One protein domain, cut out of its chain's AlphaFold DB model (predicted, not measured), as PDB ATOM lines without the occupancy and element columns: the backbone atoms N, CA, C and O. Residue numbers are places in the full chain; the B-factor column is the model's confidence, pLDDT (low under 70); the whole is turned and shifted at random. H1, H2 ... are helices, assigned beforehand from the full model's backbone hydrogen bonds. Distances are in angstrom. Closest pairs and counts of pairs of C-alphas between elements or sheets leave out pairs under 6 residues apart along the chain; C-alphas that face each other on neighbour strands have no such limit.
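This is residues 433 to 550 of the 550 residues of an uncharacterized protein of Streptomyces sp. NP160 (UniProt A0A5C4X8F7). Flat slab of mostly crossed helices: H1 sits between H2 and H3, H5 crosses H2 over one face of this row, and H4 packs on H2's residues 456 to 460. The printed part has 118 residues with five named helices, H1 to H5, and no named strand: all helix. It is compact, radius of gyration of the C-alphas 14.3 A, spanning 40 by 40 by 18 A.

H1 is residues 433 to 443, from C-alpha 433 at (134.955, 170.654, 186.299); H2 456 to 469; H3 477 to 496, 29.0 A long; H4 512 to 524; H5 531 to 547, 24.3 A, ending at C-alpha 547 (125.466, 158.073, 190.820).

H1 and H2 form a hairpin, closest C-alphas Lys 439 and Asp 458, 5.6 A. H5 touches H2 at a steep tilt of 57 degrees, closest C-alphas Val 538 and Val 463, 6.5 A. O i to N i+4 pairs are within hydrogen-bond range throughout H1, H3 and H5, in 9 of 10 for H2 and 7 of 9 for H4.

Links H1 to H2 and H3 to H4 are long. The printed part has no cut; residues 548 to 550 have pLDDT under 70.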
ATOM      1  N   ALA A 433     136.295 171.229 186.323       97.88
ATOM      2  CA  ALA A 433     134.955 170.654 186.299       97.88
ATOM      3  C   ALA A 433     134.133 171.120 185.081       97.88
ATOM      4  O   ALA A 433     133.531 170.292 184.395       97.88
ATOM      5  N   TYR A 434     134.156 172.417 184.748       98.44
ATOM      6  CA  TYR A 434     133.510 172.917 183.530       98.44
ATOM      7  C   TYR A 434     134.239 172.481 182.256       98.44
ATOM      8  O   TYR A 434     133.586 172.208 181.248       98.44
ATOM      9  N   GLN A 435     135.567 172.340 182.289       98.12
ATOM     10  CA  GLN A 435     136.319 171.810 181.152       98.12
ATOM     11  C   GLN A 435     135.953 170.351 180.834       98.12
ATOM     12  O   GLN A 435     135.816 169.999 179.658       98.12
ATOM     13  N   VAL A 436     135.759 169.520 181.861       98.38
ATOM     14  CA  VAL A 436     135.260 168.142 181.733       98.38
ATOM     15  C   VAL A 436     133.825 168.140 181.206       98.38
ATOM     16  O   VAL A 436     133.555 167.499 180.191       98.38
ATOM     17  N   ALA A 437     132.929 168.926 181.811       98.38
ATOM     18  CA  ALA A 437     131.531 169.039 181.391       98.38
ATOM     19  C   ALA A 437     131.378 169.448 179.914       98.38
ATOM     20  O   ALA A 437     130.614 168.828 179.168       98.38
ATOM     21  N   GLN A 438     132.147 170.446 179.462       97.88
ATOM     22  CA  GLN A 438     132.162 170.863 178.059       97.88
ATOM     23  C   GLN A 438     132.657 169.752 177.126       97.88
ATOM     24  O   GLN A 438     132.078 169.593 176.051       97.88
ATOM     25  N   LYS A 439     133.680 168.976 177.519       98.00
ATOM     26  CA  LYS A 439     134.210 167.865 176.711       98.00
ATOM     27  C   LYS A 439     133.259 166.677 176.640       98.00
ATOM     28  O   LYS A 439     133.060 166.164 175.546       98.00
ATOM     29  N   ILE A 440     132.613 166.289 177.742       98.50
ATOM     30  CA  ILE A 440     131.597 165.223 177.734       98.50
ATOM     31  C   ILE A 440     130.417 165.626 176.835       98.50
ATOM     32  O   ILE A 440     129.990 164.860 175.974       98.50
ATOM     33  N   HIS A 441     129.927 166.862 176.951       97.38
ATOM     34  CA  HIS A 441     128.871 167.345 176.059       97.38
ATOM     35  C   HIS A 441     129.317 167.421 174.590       97.38
ATOM     36  O   HIS A 441     128.519 167.164 173.695       97.38
ATOM     37  N   ALA A 442     130.570 167.788 174.317       95.75
ATOM     38  CA  ALA A 442     131.078 167.921 172.955       95.75
ATOM     39  C   ALA A 442     131.430 166.569 172.301       95.75
ATOM     40  O   ALA A 442     131.248 166.415 171.092       95.75
ATOM     41  N   CYS A 443     131.890 165.567 173.054       96.88
ATOM     42  CA  CYS A 443     132.113 164.228 172.508       96.88
ATOM     43  C   CYS A 443     130.787 163.483 172.271       96.88
ATOM     44  O   CYS A 443     130.692 162.719 171.317       96.88
ATOM     45  N   THR A 444     129.737 163.789 173.040       96.00
ATOM     46  CA  THR A 444     128.369 163.249 172.881       96.00
ATOM     47  C   THR A 444     127.470 164.068 171.936       96.00
ATOM     48  O   THR A 444     126.240 163.991 172.007       96.00
ATOM     49  N   ASP A 445     128.047 164.875 171.035       92.81
ATOM     50  CA  ASP A 445     127.301 165.468 169.914       92.81
ATOM     51  C   ASP A 445     126.823 164.361 168.945       92.81
ATOM     52  O   ASP A 445     127.626 163.491 168.592       92.81
ATOM     53  N   PRO A 446     125.556 164.367 168.480       89.62
ATOM     54  CA  PRO A 446     125.070 163.367 167.531       89.62
ATOM     55  C   PRO A 446     125.917 163.341 166.256       89.62
ATOM     56  O   PRO A 446     126.131 164.373 165.624       89.62
ATOM     57  N   HIS A 447     126.391 162.157 165.869       90.19
ATOM     58  CA  HIS A 447     127.117 161.970 164.619       90.19
ATOM     59  C   HIS A 447     126.118 161.804 163.466       90.19
ATOM     60  O   HIS A 447     125.437 160.783 163.384       90.19
ATOM     61  N   THR A 448     126.035 162.786 162.565       87.88
ATOM     62  CA  THR A 448     125.247 162.681 161.324       87.88
ATOM     63  C   THR A 448     126.107 162.998 160.101       87.88
ATOM     64  O   THR A 448     127.191 163.566 160.221       87.88
ATOM     65  N   SER A 449     125.621 162.656 158.906       86.12
ATOM     66  CA  SER A 449     126.265 163.001 157.627       86.12
ATOM     67  C   SER A 449     126.432 164.513 157.429       86.12
ATOM     68  O   SER A 449     127.434 164.961 156.878       86.12
ATOM     69  N   GLU A 450     125.464 165.298 157.899       86.31
ATOM     70  CA  GLU A 450     125.465 166.766 157.863       86.31
ATOM     71  C   GLU A 450     126.350 167.377 158.959       86.31
ATOM     72  O   GLU A 450     126.896 168.469 158.797       86.31
ATOM     73  N   ARG A 451     126.471 166.681 160.097       85.44
ATOM     74  CA  ARG A 451     127.145 167.136 161.318       85.44
ATOM     75  C   ARG A 451     128.094 166.036 161.828       85.44
ATOM     76  O   ARG A 451     127.827 165.405 162.854       85.44
ATOM     77  N   PRO A 452     129.206 165.767 161.116       91.44
ATOM     78  CA  PRO A 452     130.119 164.681 161.457       91.44
ATOM     79  C   PRO A 452     130.905 164.990 162.739       91.44
ATOM     80  O   PRO A 452     131.887 165.738 162.736       91.44
ATOM     81  N   ASN A 453     130.499 164.374 163.852       93.81
ATOM     82  CA  ASN A 453     131.221 164.477 165.117       93.81
ATOM     83  C   ASN A 453     132.612 163.823 164.993       93.81
ATOM     84  O   ASN A 453     132.750 162.602 164.992       93.81
ATOM     85  N   SER A 454     133.650 164.658 164.940       93.19
ATOM     86  CA  SER A 454     135.064 164.274 164.833       93.19
ATOM     87  C   SER A 454     135.836 164.398 166.158       93.19
ATOM     88  O   SER A 454     137.068 164.341 166.173       93.19
ATOM     89  N   ARG A 455     135.142 164.553 167.296       95.25
ATOM     90  CA  ARG A 455     135.739 164.881 168.604       95.25
ATOM     91  C   ARG A 455     136.361 163.699 169.363       95.25
ATOM     92  O   ARG A 455     136.406 163.697 170.587       95.25
ATOM     93  N   VAL A 456     136.984 162.759 168.648       96.38
ATOM     94  CA  VAL A 456     137.819 161.681 169.225       96.38
ATOM     95  C   VAL A 456     138.918 162.211 170.167       96.38
ATOM     96  O   VAL A 456     139.309 161.541 171.119       96.38
ATOM     97  N   ARG A 457     139.377 163.454 169.943       96.06
ATOM     98  CA  ARG A 457     140.329 164.157 170.820       96.06
ATOM     99  C   ARG A 457     139.788 164.390 172.229       96.06
ATOM    100  O   ARG A 457     140.561 164.305 173.174       96.06
ATOM    101  N   ASP A 458     138.487 164.633 172.380       97.69
ATOM    102  CA  ASP A 458     137.884 164.849 173.696       97.69
ATOM    103  C   ASP A 458     137.866 163.562 174.531       97.69
ATOM    104  O   ASP A 458     137.979 163.652 175.745       97.69
ATOM    105  N   ILE A 459     137.828 162.373 173.912       98.06
ATOM    106  CA  ILE A 459     137.938 161.089 174.630       98.06
ATOM    107  C   ILE A 459     139.328 160.922 175.248       98.06
ATOM    108  O   ILE A 459     139.439 160.621 176.433       98.06
ATOM    109  N   ALA A 460     140.394 161.177 174.482       97.12
ATOM    110  CA  ALA A 460     141.755 161.112 175.014       97.12
ATOM    111  C   ALA A 460     142.005 162.199 176.074       97.12
ATOM    112  O   ALA A 460     142.531 161.904 177.145       97.12
ATOM    113  N   ASP A 461     141.568 163.435 175.806       97.38
ATOM    114  CA  ASP A 461     141.662 164.545 176.756       97.38
ATOM    115  C   ASP A 461     140.887 164.226 178.068       97.38
ATOM    116  O   ASP A 461     141.366 164.556 179.151       97.38
ATOM    117  N   LEU A 462     139.732 163.537 178.007       98.25
ATOM    118  CA  LEU A 462     138.958 163.094 179.183       98.25
ATOM    119  C   LEU A 462     139.627 161.948 179.954       98.25
ATOM    120  O   LEU A 462     139.711 162.039 181.177       98.25
ATOM    121  N   VAL A 463     140.137 160.912 179.276       97.81
ATOM    122  CA  VAL A 463     140.895 159.807 179.908       97.81
ATOM    123  C   VAL A 463     142.107 160.351 180.671       97.81
ATOM    124  O   VAL A 463     142.348 159.978 181.819       97.81
ATOM    125  N   LEU A 464     142.845 161.293 180.076       96.81
ATOM    126  CA  LEU A 464     143.986 161.938 180.726       96.81
ATOM    127  C   LEU A 464     143.568 162.757 181.958       96.81
ATOM    128  O   LEU A 464     144.192 162.638 183.012       96.81
ATOM    129  N   VAL A 465     142.498 163.556 181.866       97.06
ATOM    130  CA  VAL A 465     141.988 164.338 183.008       97.06
ATOM    131  C   VAL A 465     141.463 163.428 184.129       97.06
ATOM    132  O   VAL A 465     141.781 163.669 185.294       97.06
ATOM    133  N   ARG A 466     140.741 162.350 183.800       96.75
ATOM    134  CA  ARG A 466     140.286 161.330 184.760       96.75
ATOM    135  C   ARG A 466     141.461 160.719 185.518       96.75
ATOM    136  O   ARG A 466     141.463 160.745 186.745       96.75
ATOM    137  N   ARG A 467     142.471 160.223 184.798       94.69
ATOM    138  CA  ARG A 467     143.627 159.508 185.369       94.69
ATOM    139  C   ARG A 467     144.606 160.395 186.135       94.69
ATOM    140  O   ARG A 467     145.257 159.903 187.048       94.69
ATOM    141  N   HIS A 468     144.744 161.673 185.775       93.69
ATOM    142  CA  HIS A 468     145.735 162.562 186.395       93.69
ATOM    143  C   HIS A 468     145.165 163.560 187.410       93.69
ATOM    144  O   HIS A 468     145.928 164.049 188.241       93.69
ATOM    145  N   LEU A 469     143.871 163.897 187.344       94.25
ATOM    146  CA  LEU A 469     143.267 164.958 188.167       94.25
ATOM    147  C   LEU A 469     142.040 164.504 188.980       94.25
ATOM    148  O   LEU A 469     141.686 165.187 189.937       94.25
ATOM    149  N   TYR A 470     141.411 163.374 188.632       95.25
ATOM    150  CA  TYR A 470     140.188 162.868 189.280       95.25
ATOM    151  C   TYR A 470     140.225 161.352 189.529       95.25
ATOM    152  O   TYR A 470     139.201 160.678 189.390       95.25
ATOM    153  N   GLU A 471     141.396 160.795 189.863       92.62
ATOM    154  CA  GLU A 471     141.557 159.365 190.179       92.62
ATOM    155  C   GLU A 471     140.660 158.960 191.366       92.62
ATOM    156  O   GLU A 471     139.928 157.970 191.280       92.62
ATOM    157  N   ASP A 472     140.642 159.789 192.414       90.81
ATOM    158  CA  ASP A 472     139.748 159.671 193.567       90.81
ATOM    159  C   ASP A 472     138.327 160.186 193.255       90.81
ATOM    160  O   ASP A 472     138.138 161.281 192.714       90.81
ATOM    161  N   ALA A 473     137.324 159.401 193.654       89.88
ATOM    162  CA  ALA A 473     135.910 159.736 193.551       89.88
ATOM    163  C   ALA A 473     135.466 160.853 194.512       89.88
ATOM    164  O   ALA A 473     134.494 161.548 194.217       89.88
ATOM    165  N   THR A 474     136.183 161.108 195.617       90.12
ATOM    166  CA  THR A 474     135.833 162.227 196.521       90.12
ATOM    167  C   THR A 474     135.895 163.593 195.822       90.12
ATOM    168  O   THR A 474     135.160 164.515 196.182       90.12
ATOM    169  N   ALA A 475     136.709 163.718 194.768       91.06
ATOM    170  CA  ALA A 475     136.876 164.936 193.979       91.06
ATOM    171  C   ALA A 475     135.795 165.147 192.893       91.06
ATOM    172  O   ALA A 475     135.841 166.147 192.173       91.06
ATOM    173  N   TRP A 476     134.833 164.230 192.735       95.88
ATOM    174  CA  TRP A 476     133.879 164.249 191.616       95.88
ATOM    175  C   TRP A 476     132.701 165.217 191.779       95.88
ATOM    176  O   TRP A 476     132.180 165.688 190.770       95.88
ATOM    177  N   GLY A 477     132.296 165.574 193.003       95.94
ATOM    178  CA  GLY A 477     131.115 166.424 193.251       95.94
ATOM    179  C   GLY A 477     131.052 167.722 192.415       95.94
ATOM    180  O   GLY A 477     130.021 167.988 191.790       95.94
ATOM    181  N   PRO A 478     132.143 168.514 192.309       96.19
ATOM    182  CA  PRO A 478     132.197 169.680 191.424       96.19
ATOM    183  C   PRO A 478     131.996 169.346 189.938       96.19
ATOM    184  O   PRO A 478     131.372 170.124 189.218       96.19
ATOM    185  N   VAL A 479     132.495 168.193 189.479       97.75
ATOM    186  CA  VAL A 479     132.355 167.715 188.094       97.75
ATOM    187  C   VAL A 479     130.905 167.324 187.813       97.75
ATOM    188  O   VAL A 479     130.345 167.789 186.824       97.75
ATOM    189  N   THR A 480     130.262 166.566 188.706       97.75
ATOM    190  CA  THR A 480     128.826 166.236 188.631       97.75
ATOM    191  C   THR A 480     127.963 167.500 188.563       97.75
ATOM    192  O   THR A 480     127.074 167.607 187.710       97.75
ATOM    193  N   ALA A 481     128.264 168.499 189.402       97.06
ATOM    194  CA  ALA A 481     127.565 169.782 189.404       97.06
ATOM    195  C   ALA A 481     127.743 170.549 188.080       97.06
ATOM    196  O   ALA A 481     126.752 171.001 187.506       97.06
ATOM    197  N   ALA A 482     128.973 170.657 187.565       98.06
ATOM    198  CA  ALA A 482     129.260 171.333 186.297       98.06
ATOM    199  C   ALA A 482     128.648 170.609 185.085       98.06
ATOM    200  O   ALA A 482     128.111 171.259 184.189       98.06
ATOM    201  N   CYS A 483     128.666 169.271 185.065       98.31
ATOM    202  CA  CYS A 483     128.038 168.470 184.012       98.31
ATOM    203  C   CYS A 483     126.524 168.697 183.976       98.31
ATOM    204  O   CYS A 483     125.980 169.065 182.935       98.31
ATOM    205  N   THR A 484     125.860 168.586 185.128       97.88
ATOM    206  CA  THR A 484     124.422 168.872 185.260       97.88
ATOM    207  C   THR A 484     124.079 170.294 184.794       97.88
ATOM    208  O   THR A 484     123.048 170.502 184.155       97.88
ATOM    209  N   ASP A 485     124.937 171.280 185.081       98.19
ATOM    210  CA  ASP A 485     124.706 172.681 184.717       98.19
ATOM    211  C   ASP A 485     124.889 172.957 183.216       98.19
ATOM    212  O   ASP A 485     124.015 173.567 182.601       98.19
ATOM    213  N   VAL A 486     125.968 172.451 182.599       97.75
ATOM    214  CA  VAL A 486     126.239 172.614 181.155       97.75
ATOM    215  C   VAL A 486     125.174 171.918 180.308       97.75
ATOM    216  O   VAL A 486     124.667 172.521 179.364       97.75
ATOM    217  N   PHE A 487     124.799 170.681 180.648       97.69
ATOM    218  CA  PHE A 487     123.760 169.944 179.918       97.69
ATOM    219  C   PHE A 487     122.389 170.618 180.046       97.69
ATOM    220  O   PHE A 487     121.687 170.768 179.050       97.69
ATOM    221  N   ARG A 488     122.029 171.115 181.238       97.50
ATOM    222  CA  ARG A 488     120.800 171.899 181.436       97.50
ATOM    223  C   ARG A 488     120.806 173.196 180.625       97.50
ATOM    224  O   ARG A 488     119.826 173.476 179.939       97.50
ATOM    225  N   ALA A 489     121.890 173.971 180.676       96.81
ATOM    226  CA  ALA A 489     121.997 175.237 179.950       96.81
ATOM    227  C   ALA A 489     121.898 175.035 178.429       96.81
ATOM    228  O   ALA A 489     121.106 175.705 177.766       96.81
ATOM    229  N   ARG A 490     122.635 174.058 177.886       96.12
ATOM    230  CA  ARG A 490     122.593 173.708 176.459       96.12
ATOM    231  C   ARG A 490     121.273 173.056 176.043       96.12
ATOM    232  O   ARG A 490     120.847 173.255 174.913       96.12
ATOM    233  N   GLY A 491     120.594 172.336 176.937       96.25
ATOM    234  CA  GLY A 491     119.237 171.826 176.711       96.25
ATOM    235  C   GLY A 491     118.212 172.951 176.540       96.25
ATOM    236  O   GLY A 491     117.466 172.954 175.563       96.25
ATOM    237  N   VAL A 492     118.228 173.952 177.428       95.56
ATOM    238  CA  VAL A 492     117.375 175.154 177.317       95.56
ATOM    239  C   VAL A 492     117.693 175.947 176.043       95.56
ATOM    240  O   VAL A 492     116.780 176.359 175.329       95.56
ATOM    241  N   GLU A 493     118.977 176.122 175.721       95.06
ATOM    242  CA  GLU A 493     119.407 176.810 174.502       95.06
ATOM    243  C   GLU A 493     118.958 176.071 173.230       95.06
ATOM    244  O   GLU A 493     118.373 176.687 172.340       95.06
ATOM    245  N   ALA A 494     119.157 174.749 173.171       94.56
ATOM    246  CA  ALA A 494     118.713 173.902 172.068       94.56
ATOM    247  C   ALA A 494     117.189 173.951 171.892       94.56
ATOM    248  O   ALA A 494     116.719 174.108 170.767       94.56
ATOM    249  N   ALA A 495     116.419 173.901 172.985       95.38
ATOM    250  CA  ALA A 495     114.961 174.015 172.947       95.38
ATOM    251  C   ALA A 495     114.500 175.331 172.297       95.38
ATOM    252  O   ALA A 495     113.636 175.318 171.421       95.38
ATOM    253  N   ALA A 496     115.114 176.456 172.676       95.06
ATOM    254  CA  ALA A 496     114.816 177.772 172.111       95.06
ATOM    255  C   ALA A 496     115.244 177.919 170.634       95.06
ATOM    256  O   ALA A 496     114.673 178.733 169.912       95.06
ATOM    257  N   LEU A 497     116.217 177.124 170.177       93.88
ATOM    258  CA  LEU A 497     116.660 177.053 168.779       93.88
ATOM    259  C   LEU A 497     115.911 175.990 167.946       93.88
ATOM    260  O   LEU A 497     116.211 175.828 166.765       93.88
ATOM    261  N   GLY A 498     114.957 175.253 168.532       94.25
ATOM    262  CA  GLY A 498     114.245 174.156 167.858       94.25
ATOM    263  C   GLY A 498     115.097 172.901 167.610       94.25
ATOM    264  O   GLY A 498     114.757 172.079 166.763       94.25
ATOM    265  N   LEU A 499     116.213 172.757 168.327       91.00
ATOM    266  CA  LEU A 499     117.182 171.670 168.189       91.00
ATOM    267  C   LEU A 499     116.947 170.552 169.215       91.00
ATOM    268  O   LEU A 499     116.351 170.753 170.276       91.00
ATOM    269  N   GLN A 500     117.468 169.358 168.920       90.50
ATOM    270  CA  GLN A 500     117.384 168.214 169.827       90.50
ATOM    271  C   GLN A 500     118.138 168.484 171.140       90.50
ATOM    272  O   GLN A 500     119.366 168.598 171.168       90.50
ATOM    273  N   GLN A 501     117.389 168.518 172.243       93.94
ATOM    274  CA  GLN A 501     117.939 168.576 173.596       93.94
ATOM    275  C   GLN A 501     118.679 167.276 173.946       93.94
ATOM    276  O   GLN A 501     118.307 166.192 173.489       93.94
ATOM    277  N   ARG A 502     119.701 167.372 174.803       92.56
ATOM    278  CA  ARG A 502     120.443 166.220 175.331       92.56
ATOM    279  C   ARG A 502     120.466 166.275 176.862       92.56
ATOM    280  O   ARG A 502     120.989 167.248 177.402       92.56
ATOM    281  N   PRO A 503     119.879 165.290 177.565       93.75
ATOM    282  CA  PRO A 503     119.883 165.255 179.022       93.75
ATOM    283  C   PRO A 503     121.239 164.797 179.577       93.75
ATOM    284  O   PRO A 503     122.063 164.220 178.869       93.75
ATOM    285  N   TRP A 504     121.437 165.035 180.873       96.69
ATOM    286  CA  TRP A 504     122.483 164.402 181.674       96.69
ATOM    287  C   TRP A 504     121.889 163.201 182.441       96.69
ATOM    288  O   TRP A 504     120.781 163.349 182.965       96.69
ATOM    289  N   PRO A 505     122.596 162.060 182.567       97.31
ATOM    290  CA  PRO A 505     123.861 161.723 181.910       97.31
ATOM    291  C   PRO A 505     123.670 161.278 180.444       97.31
ATOM    292  O   PRO A 505     122.654 160.666 180.113       97.31
ATOM    293  N   PRO A 506     124.638 161.552 179.553       97.44
ATOM    294  CA  PRO A 506     124.684 160.972 178.214       97.44
ATOM    295  C   PRO A 506     125.393 159.605 178.216       97.44
ATOM    296  O   PRO A 506     126.007 159.216 179.205       97.44
ATOM    297  N   ALA A 507     125.420 158.939 177.061       96.25
ATOM    298  CA  ALA A 507     126.368 157.863 176.772       96.25
ATOM    299  C   ALA A 507     127.258 158.255 175.583       96.25
ATOM    300  O   ALA A 507     126.771 158.777 174.576       96.25
ATOM    301  N   VAL A 508     128.562 157.999 175.683       97.12
ATOM    302  CA  VAL A 508     129.520 158.159 174.583       97.12
ATOM    303  C   VAL A 508     129.391 156.978 173.627       97.12
ATOM    304  O   VAL A 508     129.465 155.821 174.043       97.12
ATOM    305  N   GLN A 509     129.238 157.278 172.336       94.88
ATOM    306  CA  GLN A 509     129.153 156.300 171.250       94.88
ATOM    307  C   GLN A 509     130.312 156.506 170.266       94.88
ATOM    308  O   GLN A 509     130.664 157.640 169.931       94.88
ATOM    309  N   THR A 510     130.912 155.413 169.798       94.94
ATOM    310  CA  THR A 510     131.956 155.437 168.765       94.94
ATOM    311  C   THR A 510     131.361 155.684 167.373       94.94
ATOM    312  O   THR A 510     130.172 155.495 167.133       94.94
ATOM    313  N   ASN A 511     132.197 156.132 166.434       94.75
ATOM    314  CA  ASN A 511     131.853 156.256 165.014       94.75
ATOM    315  C   ASN A 511     133.104 156.055 164.141       94.75
ATOM    316  O   ASN A 511     134.233 156.082 164.638       94.75
ATOM    317  N   GLU A 512     132.911 155.880 162.834       94.12
ATOM    318  CA  GLU A 512     133.973 155.526 161.880       94.12
ATOM    319  C   GLU A 512     135.143 156.528 161.861       94.12
ATOM    320  O   GLU A 512     136.308 156.125 161.799       94.12
ATOM    321  N   LEU A 513     134.863 157.832 161.995       94.62
ATOM    322  CA  LEU A 513     135.901 158.871 162.031       94.62
ATOM    323  C   LEU A 513     136.788 158.746 163.276       94.62
ATOM    324  O   LEU A 513     137.983 159.041 163.227       94.62
ATOM    325  N   TRP A 514     136.212 158.306 164.396       97.12
ATOM    326  CA  TRP A 514     136.949 158.090 165.638       97.12
ATOM    327  C   TRP A 514     137.788 156.814 165.563       97.12
ATOM    328  O   TRP A 514     138.950 156.847 165.963       97.12
ATOM    329  N   VAL A 515     137.252 155.732 164.984       96.44
ATOM    330  CA  VAL A 515     137.996 154.483 164.733       96.44
ATOM    331  C   VAL A 515     139.221 154.750 163.851       96.44
ATOM    332  O   VAL A 515     140.318 154.289 164.162       96.44
ATOM    333  N   ALA A 516     139.073 155.564 162.801       95.19
ATOM    334  CA  ALA A 516     140.186 155.977 161.945       95.19
ATOM    335  C   ALA A 516     141.183 156.928 162.646       95.19
ATOM    336  O   ALA A 516     142.387 156.869 162.389       95.19
ATOM    337  N   GLY A 517     140.703 157.819 163.522       95.50
ATOM    338  CA  GLY A 517     141.529 158.824 164.201       95.50
ATOM    339  C   GLY A 517     142.309 158.315 165.420       95.50
ATOM    340  O   GLY A 517     143.429 158.776 165.668       95.50
ATOM    341  N   TRP A 518     141.746 157.369 166.179       97.38
ATOM    342  CA  TRP A 518     142.280 156.937 167.477       97.38
ATOM    343  C   TRP A 518     143.715 156.384 167.434       97.38
ATOM    344  O   TRP A 518     144.521 156.844 168.241       97.38
ATOM    345  N   PRO A 519     144.116 155.484 166.507       96.56
ATOM    346  CA  PRO A 519     145.436 154.842 166.569       96.56
ATOM    347  C   PRO A 519     146.615 155.821 166.475       96.56
ATOM    348  O   PRO A 519     147.680 155.577 167.044       96.56
ATOM    349  N   ARG A 520     146.432 156.953 165.780       93.81
ATOM    350  CA  ARG A 520     147.425 158.033 165.744       93.81
ATOM    351  C   ARG A 520     147.450 158.808 167.060       93.81
ATOM    352  O   ARG A 520     148.531 159.068 167.575       93.81
ATOM    353  N   LEU A 521     146.279 159.187 167.568       94.38
ATOM    354  CA  LEU A 521     146.128 159.987 168.783       94.38
ATOM    355  C   LEU A 521     146.639 159.240 170.020       94.38
ATOM    356  O   LEU A 521     147.409 159.796 170.794       94.38
ATOM    357  N   ALA A 522     146.281 157.964 170.161       95.69
ATOM    358  CA  ALA A 522     146.755 157.108 171.242       95.69
ATOM    359  C   ALA A 522     148.288 156.995 171.238       95.69
ATOM    360  O   ALA A 522     148.925 157.191 172.269       95.69
ATOM    361  N   LYS A 523     148.896 156.801 170.059       93.69
ATOM    362  CA  LYS A 523     150.357 156.773 169.891       93.69
ATOM    363  C   LYS A 523     151.038 158.128 170.145       93.69
ATOM    364  O   LYS A 523     152.192 158.148 170.559       93.69
ATOM    365  N   GLU A 524     150.366 159.248 169.882       90.25
ATOM    366  CA  GLU A 524     150.876 160.595 170.189       90.25
ATOM    367  C   GLU A 524     150.918 160.868 171.706       90.25
ATOM    368  O   GLU A 524     151.728 161.673 172.158       90.25
ATOM    369  N   LEU A 525     150.079 160.166 172.476       91.38
ATOM    370  CA  LEU A 525     149.857 160.351 173.917       91.38
ATOM    371  C   LEU A 525     150.353 159.178 174.786       91.38
ATOM    372  O   LEU A 525     150.081 159.155 175.983       91.38
ATOM    373  N   ASP A 526     151.033 158.198 174.185       91.94
ATOM    374  CA  ASP A 526     151.453 156.925 174.806       91.94
ATOM    375  C   ASP A 526     150.309 156.156 175.517       91.94
ATOM    376  O   ASP A 526     150.506 155.426 176.490       91.94
ATOM    377  N   LEU A 527     149.074 156.309 175.021       94.12
ATOM    378  CA  LEU A 527     147.897 155.610 175.532       94.12
ATOM    379  C   LEU A 527     147.860 154.176 174.992       94.12
ATOM    380  O   LEU A 527     147.703 153.947 173.794       94.12
ATOM    381  N   SER A 528     147.922 153.198 175.895       94.62
ATOM    382  CA  SER A 528     147.864 151.762 175.586       94.62
ATOM    383  C   SER A 528     146.450 151.208 175.327       94.62
ATOM    384  O   SER A 528     146.295 149.998 175.162       94.62
ATOM    385  N   LEU A 529     145.425 152.066 175.303       96.00
ATOM    386  CA  LEU A 529     144.017 151.684 175.155       96.00
ATOM    387  C   LEU A 529     143.588 151.547 173.685       96.00
ATOM    388  O   LEU A 529     143.968 152.357 172.833       96.00
ATOM    389  N   SER A 530     142.689 150.601 173.403       97.56
ATOM    390  CA  SER A 530     141.824 150.683 172.218       97.56
ATOM    391  C   SER A 530     140.816 151.834 172.355       97.56
ATOM    392  O   SER A 530     140.593 152.354 173.452       97.56
ATOM    393  N   LEU A 531     140.177 152.229 171.248       98.12
ATOM    394  CA  LEU A 531     139.117 153.241 171.292       98.12
ATOM    395  C   LEU A 531     137.959 152.787 172.190       98.12
ATOM    396  O   LEU A 531     137.463 153.574 172.989       98.12
ATOM    397  N   ASP A 532     137.563 151.518 172.086       97.94
ATOM    398  CA  ASP A 532     136.434 150.967 172.840       97.94
ATOM    399  C   ASP A 532     136.735 150.916 174.344       97.94
ATOM    400  O   ASP A 532     135.868 151.231 175.150       97.94
ATOM    401  N   GLN A 533     137.984 150.618 174.730       98.25
ATOM    402  CA  GLN A 533     138.434 150.695 176.124       98.25
ATOM    403  C   GLN A 533     138.433 152.137 176.653       98.25
ATOM    404  O   GLN A 533     138.002 152.376 177.776       98.25
ATOM    405  N   ALA A 534     138.880 153.106 175.849       98.31
ATOM    406  CA  ALA A 534     138.866 154.518 176.232       98.31
ATOM    407  C   ALA A 534     137.440 155.090 176.335       98.31
ATOM    408  O   ALA A 534     137.164 155.914 177.202       98.31
ATOM    409  N   VAL A 535     136.519 154.639 175.478       98.44
ATOM    410  CA  VAL A 535     135.096 155.003 175.547       98.44
ATOM    411  C   VAL A 535     134.394 154.309 176.718       98.44
ATOM    412  O   VAL A 535     133.577 154.950 177.374       98.44
ATOM    413  N   ALA A 536     134.741 153.057 177.037       98.38
ATOM    414  CA  ALA A 536     134.267 152.377 178.242       98.38
ATOM    415  C   ALA A 536     134.691 153.131 179.513       98.38
ATOM    416  O   ALA A 536     133.825 153.520 180.286       98.38
ATOM    417  N   GLU A 537     135.979 153.460 179.671       98.06
ATOM    418  CA  GLU A 537     136.494 154.198 180.839       98.06
ATOM    419  C   GLU A 537     135.827 155.578 181.024       98.06
ATOM    420  O   GLU A 537     135.558 156.007 182.149       98.06
ATOM    421  N   VAL A 538     135.513 156.278 179.925       98.44
ATOM    422  CA  VAL A 538     134.770 157.551 179.982       98.44
ATOM    423  C   VAL A 538     133.293 157.334 180.335       98.44
ATOM    424  O   VAL A 538     132.749 158.116 181.112       98.44
ATOM    425  N   ASN A 539     132.644 156.282 179.828       98.50
ATOM    426  CA  ASN A 539     131.258 155.952 180.178       98.50
ATOM    427  C   ASN A 539     131.121 155.496 181.642       98.50
ATOM    428  O   ASN A 539     130.238 155.990 182.336       98.50
ATOM    429  N   GLU A 540     132.029 154.651 182.139       97.56
ATOM    430  CA  GLU A 540     132.118 154.254 183.554       97.56
ATOM    431  C   GLU A 540     132.290 155.478 184.471       97.56
ATOM    432  O   GLU A 540     131.676 155.570 185.536       97.56
ATOM    433  N   TRP A 541     133.090 156.469 184.049       98.06
ATOM    434  CA  TRP A 541     133.224 157.722 184.794       98.06
ATOM    435  C   TRP A 541     131.946 158.572 184.754       98.06
ATOM    436  O   TRP A 541     131.573 159.134 185.780       98.06
ATOM    437  N   ILE A 542     131.244 158.651 183.618       98.19
ATOM    438  CA  ILE A 542     129.957 159.362 183.501       98.19
ATOM    439  C   ILE A 542     128.879 158.705 184.376       98.19
ATOM    440  O   ILE A 542     128.141 159.413 185.064       98.19
ATOM    441  N   GLU A 543     128.818 157.372 184.404       97.00
ATOM    442  CA  GLU A 543     127.917 156.617 185.277       97.00
ATOM    443  C   GLU A 543     128.218 156.925 186.749       97.00
ATOM    444  O   GLU A 543     127.334 157.406 187.459       97.00
ATOM    445  N   GLY A 544     129.482 156.809 187.175       96.00
ATOM    446  CA  GLY A 544     129.902 157.160 188.534       96.00
ATOM    447  C   GLY A 544     129.632 158.626 188.910       96.00
ATOM    448  O   GLY A 544     129.154 158.906 190.014       96.00
ATOM    449  N   LEU A 545     129.853 159.569 187.987       96.06
ATOM    450  CA  LEU A 545     129.508 160.986 188.160       96.06
ATOM    451  C   LEU A 545     127.999 161.183 188.361       96.06
ATOM    452  O   LEU A 545     127.602 162.034 189.159       96.06
ATOM    453  N   SER A 546     127.161 160.412 187.664       91.94
ATOM    454  CA  SER A 546     125.701 160.472 187.793       91.94
ATOM    455  C   SER A 546     125.193 159.834 189.092       91.94
ATOM    456  O   SER A 546     124.311 160.396 189.735       91.94
ATOM    457  N   THR A 547     125.798 158.729 189.543       86.62
ATOM    458  CA  THR A 547     125.466 158.073 190.820       86.62
ATOM    459  C   THR A 547     125.856 158.930 192.027       86.62
ATOM    460  O   THR A 547     125.171 158.908 193.043       86.62
ATOM    461  N   THR A 548     126.905 159.751 191.903       69.06
ATOM    462  CA  THR A 548     127.377 160.686 192.951       69.06
ATOM    463  C   THR A 548     126.459 161.921 193.120       69.06
ATOM    464  O   THR A 548     126.780 162.839 193.870       69.06
ATOM    465  N   ALA A 549     125.318 161.984 192.421       55.91
ATOM    466  CA  ALA A 549     124.368 163.102 192.468       55.91
ATOM    467  C   ALA A 549     123.204 162.935 193.476       55.91
ATOM    468  O   ALA A 549     122.300 163.774 193.473       55.91
ATOM    469  N   GLY A 550     123.194 161.853 194.270       41.78
ATOM    470  CA  GLY A 550     122.142 161.505 195.243       41.78
ATOM    471  C   GLY A 550     122.468 161.870 196.688       41.78
ATOM    472  O   GLY A 550     123.633 161.661 197.089       41.78
TER     473      GLY A 550